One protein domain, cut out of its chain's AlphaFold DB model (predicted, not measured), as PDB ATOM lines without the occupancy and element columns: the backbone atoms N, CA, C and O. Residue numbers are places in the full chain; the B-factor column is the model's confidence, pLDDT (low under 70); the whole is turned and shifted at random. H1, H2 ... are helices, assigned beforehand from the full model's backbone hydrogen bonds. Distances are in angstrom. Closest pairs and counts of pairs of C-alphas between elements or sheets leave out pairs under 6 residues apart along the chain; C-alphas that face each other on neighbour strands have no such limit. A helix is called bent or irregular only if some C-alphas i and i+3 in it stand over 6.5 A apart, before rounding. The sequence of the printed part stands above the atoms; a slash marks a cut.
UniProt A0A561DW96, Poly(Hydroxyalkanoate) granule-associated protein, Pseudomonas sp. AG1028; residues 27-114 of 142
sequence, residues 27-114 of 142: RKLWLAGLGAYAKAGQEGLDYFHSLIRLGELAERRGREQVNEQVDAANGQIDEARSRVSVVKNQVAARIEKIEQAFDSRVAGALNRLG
ATOM      1  N   ARG A  27      34.563  44.205   5.402       82.88
ATOM      2  CA  ARG A  27      35.749  43.933   6.228       82.88
ATOM      3  C   ARG A  27      35.588  44.452   7.658       82.88
ATOM      4  O   ARG A  27      35.976  43.762   8.593       82.88
ATOM      5  N   LYS A  28      35.010  45.642   7.844       83.75
ATOM      6  CA  LYS A  28      34.724  46.206   9.175       83.75
ATOM      7  C   LYS A  28      33.682  45.375   9.924       83.75
ATOM      8  O   LYS A  28      33.901  45.083  11.092       83.75
ATOM      9  N   LEU A  29      32.609  44.945   9.257       84.69
ATOM     10  CA  LEU A  29      31.609  44.042   9.841       84.69
ATOM     11  C   LEU A  29      32.219  42.693  10.232       84.69
ATOM     12  O   LEU A  29      31.968  42.206  11.331       84.69
ATOM     13  N   TRP A  30      33.067  42.120   9.377       85.69
ATOM     14  CA  TRP A  30      33.751  40.863   9.666       85.69
ATOM     15  C   TRP A  30      34.714  40.986  10.853       85.69
ATOM     16  O   TRP A  30      34.679  40.164  11.763       85.69
ATOM     17  N   LEU A  31      35.525  42.046  10.896       92.31
ATOM     18  CA  LEU A  31      36.429  42.319  12.018       92.31
ATOM     19  C   LEU A  31      35.672  42.624  13.317       92.31
ATOM     20  O   LEU A  31      36.105  42.195  14.381       92.31
ATOM     21  N   ALA A  32      34.532  43.315  13.242       89.81
ATOM     22  CA  ALA A  32      33.661  43.545  14.391       89.81
ATOM     23  C   ALA A  32      33.053  42.231  14.907       89.81
ATOM     24  O   ALA A  32      33.032  42.002  16.114       89.81
ATOM     25  N   GLY A  33      32.628  41.342  14.004       86.75
ATOM     26  CA  GLY A  33      32.165  39.998  14.352       86.75
ATOM     27  C   GLY A  33      33.260  39.159  15.016       86.75
ATOM     28  O   GLY A  33      33.029  38.567  16.070       86.75
ATOM     29  N   LEU A  34      34.478  39.174  14.462       89.12
ATOM     30  CA  LEU A  34      35.628  38.471  15.037       89.12
ATOM     31  C   LEU A  34      36.015  39.031  16.416       89.12
ATOM     32  O   LEU A  34      36.321  38.270  17.330       89.12
ATOM     33  N   GLY A  35      35.965  40.356  16.582       85.56
ATOM     34  CA  GLY A  35      36.241  41.027  17.852       85.56
ATOM     35  C   GLY A  35      35.195  40.726  18.928       85.56
ATOM     36  O   GLY A  35      35.557  40.479  20.076       85.56
ATOM     37  N   ALA A  36      33.910  40.681  18.564       84.38
ATOM     38  CA  ALA A  36      32.836  40.289  19.476       84.38
ATOM     39  C   ALA A  36      32.963  38.820  19.912       84.38
ATOM     40  O   ALA A  36      32.798  38.526  21.094       84.38
ATOM     41  N   TYR A  37      33.319  37.916  18.993       78.44
ATOM     42  CA  TYR A  37      33.583  36.510  19.316       78.44
ATOM     43  C   TYR A  37      34.798  36.349  20.240       78.44
ATOM     44  O   TYR A  37      34.716  35.653  21.248       78.44
ATOM     45  N   ALA A  38      35.903  37.047  19.955       80.69
ATOM     46  CA  ALA A  38      37.086  37.036  20.813       80.69
ATOM     47  C   ALA A  38      36.788  37.588  22.220       80.69
ATOM     48  O   ALA A  38      37.229  37.007  23.211       80.69
ATOM     49  N   LYS A  39      35.991  38.662  22.326       74.56
ATOM     50  CA  LYS A  39      35.575  39.239  23.615       74.56
ATOM     51  C   LYS A  39      34.627  38.319  24.388       74.56
ATOM     52  O   LYS A  39      34.802  38.137  25.588       74.56
ATOM     53  N   ALA A  40      33.682  37.679  23.700       74.69
ATOM     54  CA  ALA A  40      32.827  36.653  24.290       74.69
ATOM     55  C   ALA A  40      33.633  35.424  24.756       74.69
ATOM     56  O   ALA A  40      33.279  34.819  25.758       74.69
ATOM     57  N   GLY A  41      34.730  35.070  24.081       69.62
ATOM     58  CA  GLY A  41      35.625  33.992  24.509       69.62
ATOM     59  C   GLY A  41      36.482  34.339  25.732       69.62
ATOM     60  O   GLY A  41      36.680  33.484  26.588       69.62
ATOM     61  N   GLN A  42      36.974  35.581  25.835       69.62
ATOM     62  CA  GLN A  42      37.839  36.003  26.948       69.62
ATOM     63  C   GLN A  42      37.073  36.379  28.221       69.62
ATOM     64  O   GLN A  42      37.520  36.045  29.310       69.62
ATOM     65  N   GLU A  43      35.928  37.053  28.105       71.75
ATOM     66  CA  GLU A  43      35.149  37.528  29.263       71.75
ATOM     67  C   GLU A  43      33.885  36.682  29.513       71.75
ATOM     68  O   GLU A  43      33.244  36.799  30.558       71.75
ATOM     69  N   GLY A  44      33.491  35.826  28.563       71.62
ATOM     70  CA  GLY A  44      32.205  35.130  28.615       71.62
ATOM     71  C   GLY A  44      32.154  33.941  29.563       71.62
ATOM     72  O   GLY A  44      31.079  33.686  30.093       71.62
ATOM     73  N   LEU A  45      33.265  33.242  29.830       76.06
ATOM     74  CA  LEU A  45      33.264  32.122  30.784       76.06
ATOM     75  C   LEU A  45      33.043  32.613  32.219       76.06
ATOM     76  O   LEU A  45      32.137  32.129  32.891       76.06
ATOM     77  N   ASP A  46      33.784  33.628  32.663       82.00
ATOM     78  CA  ASP A  46      33.618  34.201  34.006       82.00
ATOM     79  C   ASP A  46      32.249  34.871  34.176       82.00
ATOM     80  O   ASP A  46      31.593  34.719  35.210       82.00
ATOM     81  N   TYR A  47      31.767  35.563  33.138       80.44
ATOM     82  CA  TYR A  47      30.421  36.132  33.135       80.44
ATOM     83  C   TYR A  47      29.339  35.046  33.175       80.44
ATOM     84  O   TYR A  47      28.367  35.172  33.916       80.44
ATOM     85  N   PHE A  48      29.520  33.944  32.447       80.50
ATOM     86  CA  PHE A  48      28.617  32.797  32.476       80.50
ATOM     87  C   PHE A  48      28.612  32.105  33.845       80.50
ATOM     88  O   PHE A  48      27.542  31.841  34.387       80.50
ATOM     89  N   HIS A  49      29.778  31.891  34.460       86.50
ATOM     90  CA  HIS A  49      29.875  31.375  35.828       86.50
ATOM     91  C   HIS A  49      29.210  32.313  36.846       86.50
ATOM     92  O   HIS A  49      28.515  31.849  37.752       86.50
ATOM     93  N   SER A  50      29.361  33.630  36.679       87.56
ATOM     94  CA  SER A  50      28.662  34.636  37.487       87.56
ATOM     95  C   SER A  50      27.142  34.549  37.318       87.56
ATOM     96  O   SER A  50      26.413  34.515  38.311       87.56
ATOM     97  N   LEU A  51      26.651  34.433  36.079       88.06
ATOM     98  CA  LEU A  51      25.227  34.256  35.787       88.06
ATOM     99  C   LEU A  51      24.671  32.958  36.380       88.06
ATOM    100  O   LEU A  51      23.589  32.987  36.960       88.06
ATOM    101  N   ILE A  52      25.412  31.846  36.297       90.25
ATOM    102  CA  ILE A  52      25.030  30.581  36.940       90.25
ATOM    103  C   ILE A  52      24.913  30.776  38.449       90.25
ATOM    104  O   ILE A  52      23.881  30.452  39.027       90.25
ATOM    105  N   ARG A  53      25.923  31.371  39.091       92.88
ATOM    106  CA  ARG A  53      25.918  31.602  40.541       92.88
ATOM    107  C   ARG A  53      24.770  32.517  40.980       92.88
ATOM    108  O   ARG A  53      24.155  32.286  42.020       92.88
ATOM    109  N   LEU A  54      24.468  33.553  40.198       90.25
ATOM    110  CA  LEU A  54      23.314  34.426  40.427       90.25
ATOM    111  C   LEU A  54      21.990  33.669  40.250       90.25
ATOM    112  O   LEU A  54      21.077  33.865  41.051       90.25
ATOM    113  N   GLY A  55      21.904  32.781  39.257       91.50
ATOM    114  CA  GLY A  55      20.765  31.894  39.030       91.50
ATOM    115  C   GLY A  55      20.538  30.916  40.182       91.50
ATOM    116  O   GLY A  55      19.426  30.832  40.691       91.50
ATOM    117  N   GLU A  56      21.589  30.254  40.670       91.31
ATOM    118  CA  GLU A  56      21.523  29.360  41.834       91.31
ATOM    119  C   GLU A  56      21.073  30.102  43.101       91.31
ATOM    120  O   GLU A  56      20.270  29.592  43.882       91.31
ATOM    121  N   LEU A  57      21.553  31.331  43.313       89.50
ATOM    122  CA  LEU A  57      21.116  32.177  44.426       89.50
ATOM    123  C   LEU A  57      19.654  32.623  44.283       89.50
ATOM    124  O   LEU A  57      18.953  32.742  45.289       89.50
ATOM    125  N   ALA A  58      19.192  32.897  43.063       87.81
ATOM    126  CA  ALA A  58      17.796  33.221  42.792       87.81
ATOM    127  C   ALA A  58      16.887  31.997  42.986       87.81
ATOM    128  O   ALA A  58      15.827  32.129  43.593       87.81
ATOM    129  N   GLU A  59      17.318  30.808  42.555       82.06
ATOM    130  CA  GLU A  59      16.592  29.555  42.774       82.06
ATOM    131  C   GLU A  59      16.488  29.233  44.265       82.06
ATOM    132  O   GLU A  59      15.404  28.906  44.734       82.06
ATOM    133  N   ARG A  60      17.578  29.371  45.032       84.31
ATOM    134  CA  ARG A  60      17.555  29.150  46.488       84.31
ATOM    135  C   ARG A  60      16.593  30.098  47.188       84.31
ATOM    136  O   ARG A  60      15.735  29.627  47.922       84.31
ATOM    137  N   ARG A  61      16.654  31.402  46.890       81.44
ATOM    138  CA  ARG A  61      15.706  32.381  47.453       81.44
ATOM    139  C   ARG A  61      14.266  32.104  47.032       81.44
ATOM    140  O   ARG A  61      13.366  32.212  47.854       81.44
ATOM    141  N   GLY A  62      14.047  31.722  45.775       76.56
ATOM    142  CA  GLY A  62      12.732  31.321  45.282       76.56
ATOM    143  C   GLY A  62      12.216  30.065  45.983       76.56
ATOM    144  O   GLY A  62      11.063  30.032  46.391       76.56
ATOM    145  N   ARG A  63      13.066  29.055  46.192       72.81
ATOM    146  CA  ARG A  63      12.724  27.831  46.928       72.81
ATOM    147  C   ARG A  63      12.462  28.096  48.401       72.81
ATOM    148  O   ARG A  63      11.528  27.516  48.922       72.81
ATOM    149  N   GLU A  64      13.242  28.945  49.062       72.06
ATOM    150  CA  GLU A  64      13.039  29.311  50.469       72.06
ATOM    151  C   GLU A  64      11.713  30.056  50.658       72.06
ATOM    152  O   GLU A  64      10.916  29.666  51.505       72.06
ATOM    153  N   GLN A  65      11.415  31.038  49.798       62.84
ATOM    154  CA  GLN A  65      10.135  31.756  49.812       62.84
ATOM    155  C   GLN A  65       8.952  30.843  49.477       62.84
ATOM    156  O   GLN A  65       7.893  30.948  50.088       62.84
ATOM    157  N   VAL A  66       9.127  29.918  48.529       62.34
ATOM    158  CA  VAL A  66       8.114  28.907  48.221       62.34
ATOM    159  C   VAL A  66       7.958  27.932  49.382       62.34
ATOM    160  O   VAL A  66       6.832  27.593  49.697       62.34
ATOM    161  N   ASN A  67       9.025  27.506  50.057       60.06
ATOM    162  CA  ASN A  67       8.939  26.557  51.167       60.06
ATOM    163  C   ASN A  67       8.257  27.181  52.396       60.06
ATOM    164  O   ASN A  67       7.373  26.564  52.980       60.06
ATOM    165  N   GLU A  68       8.581  28.435  52.722       60.16
ATOM    166  CA  GLU A  68       7.921  29.202  53.788       60.16
ATOM    167  C   GLU A  68       6.433  29.452  53.477       60.16
ATOM    168  O   GLU A  68       5.571  29.372  54.354       60.16
ATOM    169  N   GLN A  69       6.102  29.673  52.202       55.19
ATOM    170  CA  GLN A  69       4.723  29.849  51.752       55.19
ATOM    171  C   GLN A  69       3.961  28.519  51.601       55.19
ATOM    172  O   GLN A  69       2.745  28.498  51.771       55.19
ATOM    173  N   VAL A  70       4.648  27.404  51.336       53.91
ATOM    174  CA  VAL A  70       4.081  26.048  51.231       53.91
ATOM    175  C   VAL A  70       3.748  25.481  52.611       53.91
ATOM    176  O   VAL A  70       2.667  24.915  52.765       53.91
ATOM    177  N   ASP A  71       4.579  25.707  53.632       54.38
ATOM    178  CA  ASP A  71       4.279  25.265  55.003       54.38
ATOM    179  C   ASP A  71       3.062  26.000  55.601       54.38
ATOM    180  O   ASP A  71       2.240  25.382  56.279       54.38
ATOM    181  N   ALA A  72       2.861  27.281  55.263       55.53
ATOM    182  CA  ALA A  72       1.661  28.040  55.636       55.53
ATOM    183  C   ALA A  72       0.422  27.727  54.764       55.53
ATOM    184  O   ALA A  72      -0.710  27.977  55.181       55.53
ATOM    185  N   ALA A  73       0.614  27.178  53.558       50.66
ATOM    186  CA  ALA A  73      -0.451  26.925  52.583       50.66
ATOM    187  C   ALA A  73      -0.802  25.441  52.390       50.66
ATOM    188  O   ALA A  73      -1.667  25.142  51.569       50.66
ATOM    189  N   ASN A  74      -0.229  24.506  53.154       52.16
ATOM    190  CA  ASN A  74      -0.595  23.082  53.098       52.16
ATOM    191  C   ASN A  74      -2.096  22.802  53.359       52.16
ATOM    192  O   ASN A  74      -2.576  21.731  53.004       52.16
ATOM    193  N   GLY A  75      -2.867  23.767  53.881       56.59
ATOM    194  CA  GLY A  75      -4.336  23.702  53.952       56.59
ATOM    195  C   GLY A  75      -5.102  24.171  52.696       56.59
ATOM    196  O   GLY A  75      -6.306  23.963  52.625       56.59
ATOM    197  N   GLN A  76      -4.445  24.801  51.712       54.91
ATOM    198  CA  GLN A  76      -5.065  25.380  50.497       54.91
ATOM    199  C   GLN A  76      -4.506  24.805  49.172       54.91
ATOM    200  O   GLN A  76      -4.944  25.177  48.081       54.91
ATOM    201  N   ILE A  77      -3.537  23.883  49.235       54.47
ATOM    202  CA  ILE A  77      -2.821  23.340  48.062       54.47
ATOM    203  C   ILE A  77      -3.684  22.433  47.167       54.47
ATOM    204  O   ILE A  77      -3.370  22.295  45.979       54.47
ATOM    205  N   ASP A  78      -4.794  21.884  47.659       56.25
ATOM    206  CA  ASP A  78      -5.690  21.082  46.814       56.25
ATOM    207  C   ASP A  78      -6.337  21.914  45.692       56.25
ATOM    208  O   ASP A  78      -6.495  21.435  44.566       56.25
ATOM    209  N   GLU A  79      -6.591  23.206  45.923       57.50
ATOM    210  CA  GLU A  79      -7.162  24.093  44.904       57.50
ATOM    211  C   GLU A  79      -6.105  24.624  43.914       57.50
ATOM    212  O   GLU A  79      -6.370  24.773  42.715       57.50
ATOM    213  N   ALA A  80      -4.868  24.843  44.374       56.72
ATOM    214  CA  ALA A  80      -3.765  25.313  43.531       56.72
ATOM    215  C   ALA A  80      -3.201  24.209  42.616       56.72
ATOM    216  O   ALA A  80      -2.909  24.471  41.445       56.72
ATOM    217  N   ARG A  81      -3.115  22.955  43.093       58.22
ATOM    218  CA  ARG A  81      -2.748  21.794  42.256       58.22
ATOM    219  C   ARG A  81      -3.715  21.599  41.090       58.22
ATOM    220  O   ARG A  81      -3.271  21.283  39.986       58.22
ATOM    221  N   SER A  82      -5.009  21.843  41.312       57.81
ATOM    222  CA  SER A  82      -6.033  21.780  40.263       57.81
ATOM    223  C   SER A  82      -5.811  22.841  39.174       57.81
ATOM    224  O   SER A  82      -5.852  22.541  37.984       57.81
ATOM    225  N   ARG A  83      -5.452  24.079  39.538       59.53
ATOM    226  CA  ARG A  83      -5.179  25.138  38.545       59.53
ATOM    227  C   ARG A  83      -3.882  24.903  37.766       59.53
ATOM    228  O   ARG A  83      -3.838  25.146  36.561       59.53
ATOM    229  N   VAL A  84      -2.842  24.382  38.416       60.34
ATOM    230  CA  VAL A  84      -1.564  24.060  37.754       60.34
ATOM    231  C   VAL A  84      -1.702  22.866  36.802       60.34
ATOM    232  O   VAL A  84      -1.103  22.883  35.725       60.34
ATOM    233  N   SER A  85      -2.520  21.860  37.130       60.41
ATOM    234  CA  SER A  85      -2.782  20.733  36.221       60.41
ATOM    235  C   SER A  85      -3.529  21.178  34.956       60.41
ATOM    236  O   SER A  85      -3.171  20.760  33.853       60.41
ATOM    237  N   VAL A  86      -4.484  22.108  35.084       61.97
ATOM    238  CA  VAL A  86      -5.202  22.697  33.941       61.97
ATOM    239  C   VAL A  86      -4.250  23.476  33.025       61.97
ATOM    240  O   VAL A  86      -4.306  23.309  31.805       61.97
ATOM    241  N   VAL A  87      -3.321  24.264  33.578       62.69
ATOM    242  CA  VAL A  87      -2.329  25.004  32.773       62.69
ATOM    243  C   VAL A  87      -1.321  24.057  32.117       62.69
ATOM    244  O   VAL A  87      -1.015  24.221  30.937       62.69
ATOM    245  N   LYS A  88      -0.851  23.024  32.825       65.06
ATOM    246  CA  LYS A  88       0.056  22.012  32.260       65.06
ATOM    247  C   LYS A  88      -0.573  21.300  31.059       65.06
ATOM    248  O   LYS A  88       0.090  21.148  30.035       65.06
ATOM    249  N   ASN A  89      -1.854  20.941  31.150       64.94
ATOM    250  CA  ASN A  89      -2.583  20.312  30.047       64.94
ATOM    251  C   ASN A  89      -2.769  21.268  28.856       64.94
ATOM    252  O   ASN A  89      -2.605  20.863  27.707       64.94
ATOM    253  N   GLN A  90      -3.040  22.553  29.107       68.12
ATOM    254  CA  GLN A  90      -3.142  23.551  28.036       68.12
ATOM    255  C   GLN A  90      -1.803  23.830  27.342       68.12
ATOM    256  O   GLN A  90      -1.775  24.076  26.136       68.12
ATOM    257  N   VAL A  91      -0.693  23.800  28.081       69.69
ATOM    258  CA  VAL A  91       0.649  23.983  27.514       69.69
ATOM    259  C   VAL A  91       1.079  22.740  26.733       69.69
ATOM    260  O   VAL A  91       1.584  22.891  25.624       69.69
ATOM    261  N   ALA A  92       0.796  21.532  27.231       69.06
ATOM    262  CA  ALA A  92       1.059  20.284  26.509       69.06
ATOM    263  C   ALA A  92       0.362  20.257  25.135       69.06
ATOM    264  O   ALA A  92       1.010  20.021  24.119       69.06
ATOM    265  N   ALA A  93      -0.918  20.640  25.081       73.00
ATOM    266  CA  ALA A  93      -1.672  20.720  23.827       73.00
ATOM    267  C   ALA A  93      -1.141  21.789  22.847       73.00
ATOM    268  O   ALA A  93      -1.357  21.708  21.636       73.00
ATOM    269  N   ARG A  94      -0.462  22.833  23.343       78.12
ATOM    270  CA  ARG A  94       0.192  23.839  22.489       78.12
ATOM    271  C   ARG A  94       1.554  23.367  21.987       78.12
ATOM    272  O   ARG A  94       1.906  23.703  20.861       78.12
ATOM    273  N   ILE A  95       2.287  22.596  22.788       82.06
ATOM    274  CA  ILE A  95       3.574  22.007  22.399       82.06
ATOM    275  C   ILE A  95       3.382  21.012  21.253       82.06
ATOM    276  O   ILE A  95       4.125  21.076  20.283       82.06
ATOM    277  N   GLU A  96       2.331  20.194  21.290       81.81
ATOM    278  CA  GLU A  96       2.012  19.246  20.212       81.81
ATOM    279  C   GLU A  96       1.798  19.949  18.853       81.81
ATOM    280  O   GLU A  96       2.297  19.515  17.817       81.81
ATOM    281  N   LYS A  97       1.147  21.123  18.844       82.94
ATOM    282  CA  LYS A  97       0.996  21.939  17.621       82.94
ATOM    283  C   LYS A  97       2.325  22.502  17.111       82.94
ATOM    284  O   LYS A  97       2.489  22.691  15.906       82.94
ATOM    285  N   ILE A  98       3.257  22.801  18.016       83.25
ATOM    286  CA  ILE A  98       4.607  23.255  17.661       83.25
ATOM    287  C   ILE A  98       5.413  22.088  17.091       83.25
ATOM    288  O   ILE A  98       6.092  22.275  16.086       83.25
ATOM    289  N   GLU A  99       5.293  20.895  17.675       81.19
ATOM    290  CA  GLU A  99       5.911  19.667  17.172       81.19
ATOM    291  C   GLU A  99       5.439  19.366  15.745       81.19
ATOM    292  O   GLU A  99       6.260  19.202  14.847       81.19
ATOM    293  N   GLN A 100       4.133  19.457  15.485       82.81
ATOM    294  CA  GLN A 100       3.578  19.244  14.147       82.81
ATOM    295  C   GLN A 100       4.069  20.283  13.118       82.81
ATOM    296  O   GLN A 100       4.385  19.946  11.971       82.81
ATOM    297  N   ALA A 101       4.154  21.559  13.509       82.94
ATOM    298  CA  ALA A 101       4.672  22.614  12.638       82.94
ATOM    299  C   ALA A 101       6.180  22.461  12.379       82.94
ATOM    300  O   ALA A 101       6.647  22.747  11.273       82.94
ATOM    301  N   PHE A 102       6.935  22.001  13.376       82.56
ATOM    302  CA  PHE A 102       8.358  21.712  13.256       82.56
ATOM    303  C   PHE A 102       8.602  20.532  12.315       82.56
ATOM    304  O   PHE A 102       9.374  20.674  11.370       82.56
ATOM    305  N   ASP A 103       7.872  19.430  12.484       84.06
ATOM    306  CA  ASP A 103       7.966  18.249  11.624       84.06
ATOM    307  C   ASP A 103       7.683  18.579  10.158       84.06
ATOM    308  O   ASP A 103       8.421  18.156   9.273       84.06
ATOM    309  N   SER A 104       6.670  19.406   9.881       81.25
ATOM    310  CA  SER A 104       6.373  19.856   8.514       81.25
ATOM    311  C   SER A 104       7.515  20.684   7.911       81.25
ATOM    312  O   SER A 104       7.885  20.510   6.746       81.25
ATOM    313  N   ARG A 105       8.124  21.573   8.706       83.19
ATOM    314  CA  ARG A 105       9.258  22.399   8.265       83.19
ATOM    315  C   ARG A 105      10.520  21.562   8.056       83.19
ATOM    316  O   ARG A 105      11.229  21.788   7.075       83.19
ATOM    317  N   VAL A 106      10.772  20.592   8.930       84.44
ATOM    318  CA  VAL A 106      11.897  19.654   8.830       84.44
ATOM    319  C   VAL A 106      11.716  18.725   7.636       84.44
ATOM    320  O   VAL A 106      12.636  18.605   6.835       84.44
ATOM    321  N   ALA A 107      10.526  18.157   7.436       79.69
ATOM    322  CA  ALA A 107      10.209  17.356   6.256       79.69
ATOM    323  C   ALA A 107      10.410  18.159   4.960       79.69
ATOM    324  O   ALA A 107      11.037  17.673   4.021       79.69
ATOM    325  N   GLY A 108       9.973  19.424   4.926       79.62
ATOM    326  CA  GLY A 108      10.194  20.313   3.783       79.62
ATOM    327  C   GLY A 108      11.674  20.603   3.503       79.62
ATOM    328  O   GLY A 108      12.079  20.664   2.342       79.62
ATOM    329  N   ALA A 109      12.500  20.759   4.540       80.12
ATOM    330  CA  ALA A 109      13.941  20.958   4.387       80.12
ATOM    331  C   ALA A 109      14.664  19.675   3.941       80.12
ATOM    332  O   ALA A 109      15.505  19.735   3.046       80.12
ATOM    333  N   LEU A 110      14.302  18.523   4.514       76.06
ATOM    334  CA  LEU A 110      14.853  17.214   4.152       76.06
ATOM    335  C   LEU A 110      14.529  16.848   2.699       76.06
ATOM    336  O   LEU A 110      15.433  16.463   1.959       76.06
ATOM    337  N   ASN A 111      13.293  17.091   2.249       74.75
ATOM    338  CA  ASN A 111      12.885  16.847   0.864       74.75
ATOM    339  C   ASN A 111      13.689  17.702  -0.136       74.75
ATOM    340  O   ASN A 111      14.132  17.217  -1.174       74.75
ATOM    341  N   ARG A 112      13.979  18.969   0.202       77.75
ATOM    342  CA  ARG A 112      14.842  19.841  -0.624       77.75
ATOM    343  C   ARG A 112      16.302  19.385  -0.668       77.75
ATOM    344  O   ARG A 112      17.012  19.757  -1.596       77.75
ATOM    345  N   LEU A 113      16.740  18.605   0.317       74.25
ATOM    346  CA  LEU A 113      18.065  17.987   0.381       74.25
ATOM    347  C   LEU A 113      18.082  16.559  -0.193       74.25
ATOM    348  O   LEU A 113      19.125  15.911  -0.156       74.25
ATOM    349  N   GLY A 114      16.956  16.064  -0.726       67.38
ATOM    350  CA  GLY A 114      16.840  14.706  -1.267       67.38
ATOM    351  C   GLY A 114      16.880  13.605  -0.203       67.38
ATOM    352  O   GLY A 114      17.100  12.443  -0.536       67.38
TER     353      GLY A 114
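Overview. This is residues 27 to 114 of the 142 residues of the protein "Poly(Hydroxyalkanoate) granule-associated protein" of Pseudomonas sp. AG1028 (UniProt A0A561DW96). Two long helices, H1 then H2, make a wide, open V that is closed at one end by a tight turn, with H1 bent so that its first arm, H1a, turns off at the V's open end. The printed part has 88 residues, is all helix with no named strand, and is extended, with a radius of gyration of the C-alphas of 22.9 A. Its outline is flat, 65 by 42 by 18 A.

Arrangement. H1, residues 27 to 73, was assigned as one helix by its hydrogen bonds but is bent: C-alphas 42 and 45 are 7.1 A apart. Its arms, H1a, residues 27 to 42, and H1b, residues 45 to 73, stand at a steep tilt of 58 degrees. H1b and H2, residues 77 to 112, meet only through their link; H1a and H2 are apart. Every O i to N i+4 pair is within hydrogen-bond range in H1a, 24 of 25 in H1b and 30 of 32 in H2.

Along the chain. H1a begins at C-alpha 27 (35.749, 43.933, 6.228) and is 22.3 A long; H1b is 40.5 A long. H2, 51.9 A long, ends at C-alpha 112 (14.842, 19.841, -0.624).

Size, cuts and confidence. The farthest C-alphas, Arg 27 and Gly 75, are 65.5 A apart. The printed part has no cut. pLDDT is under 70 at residues 41 to 42, 65 to 92 and 114.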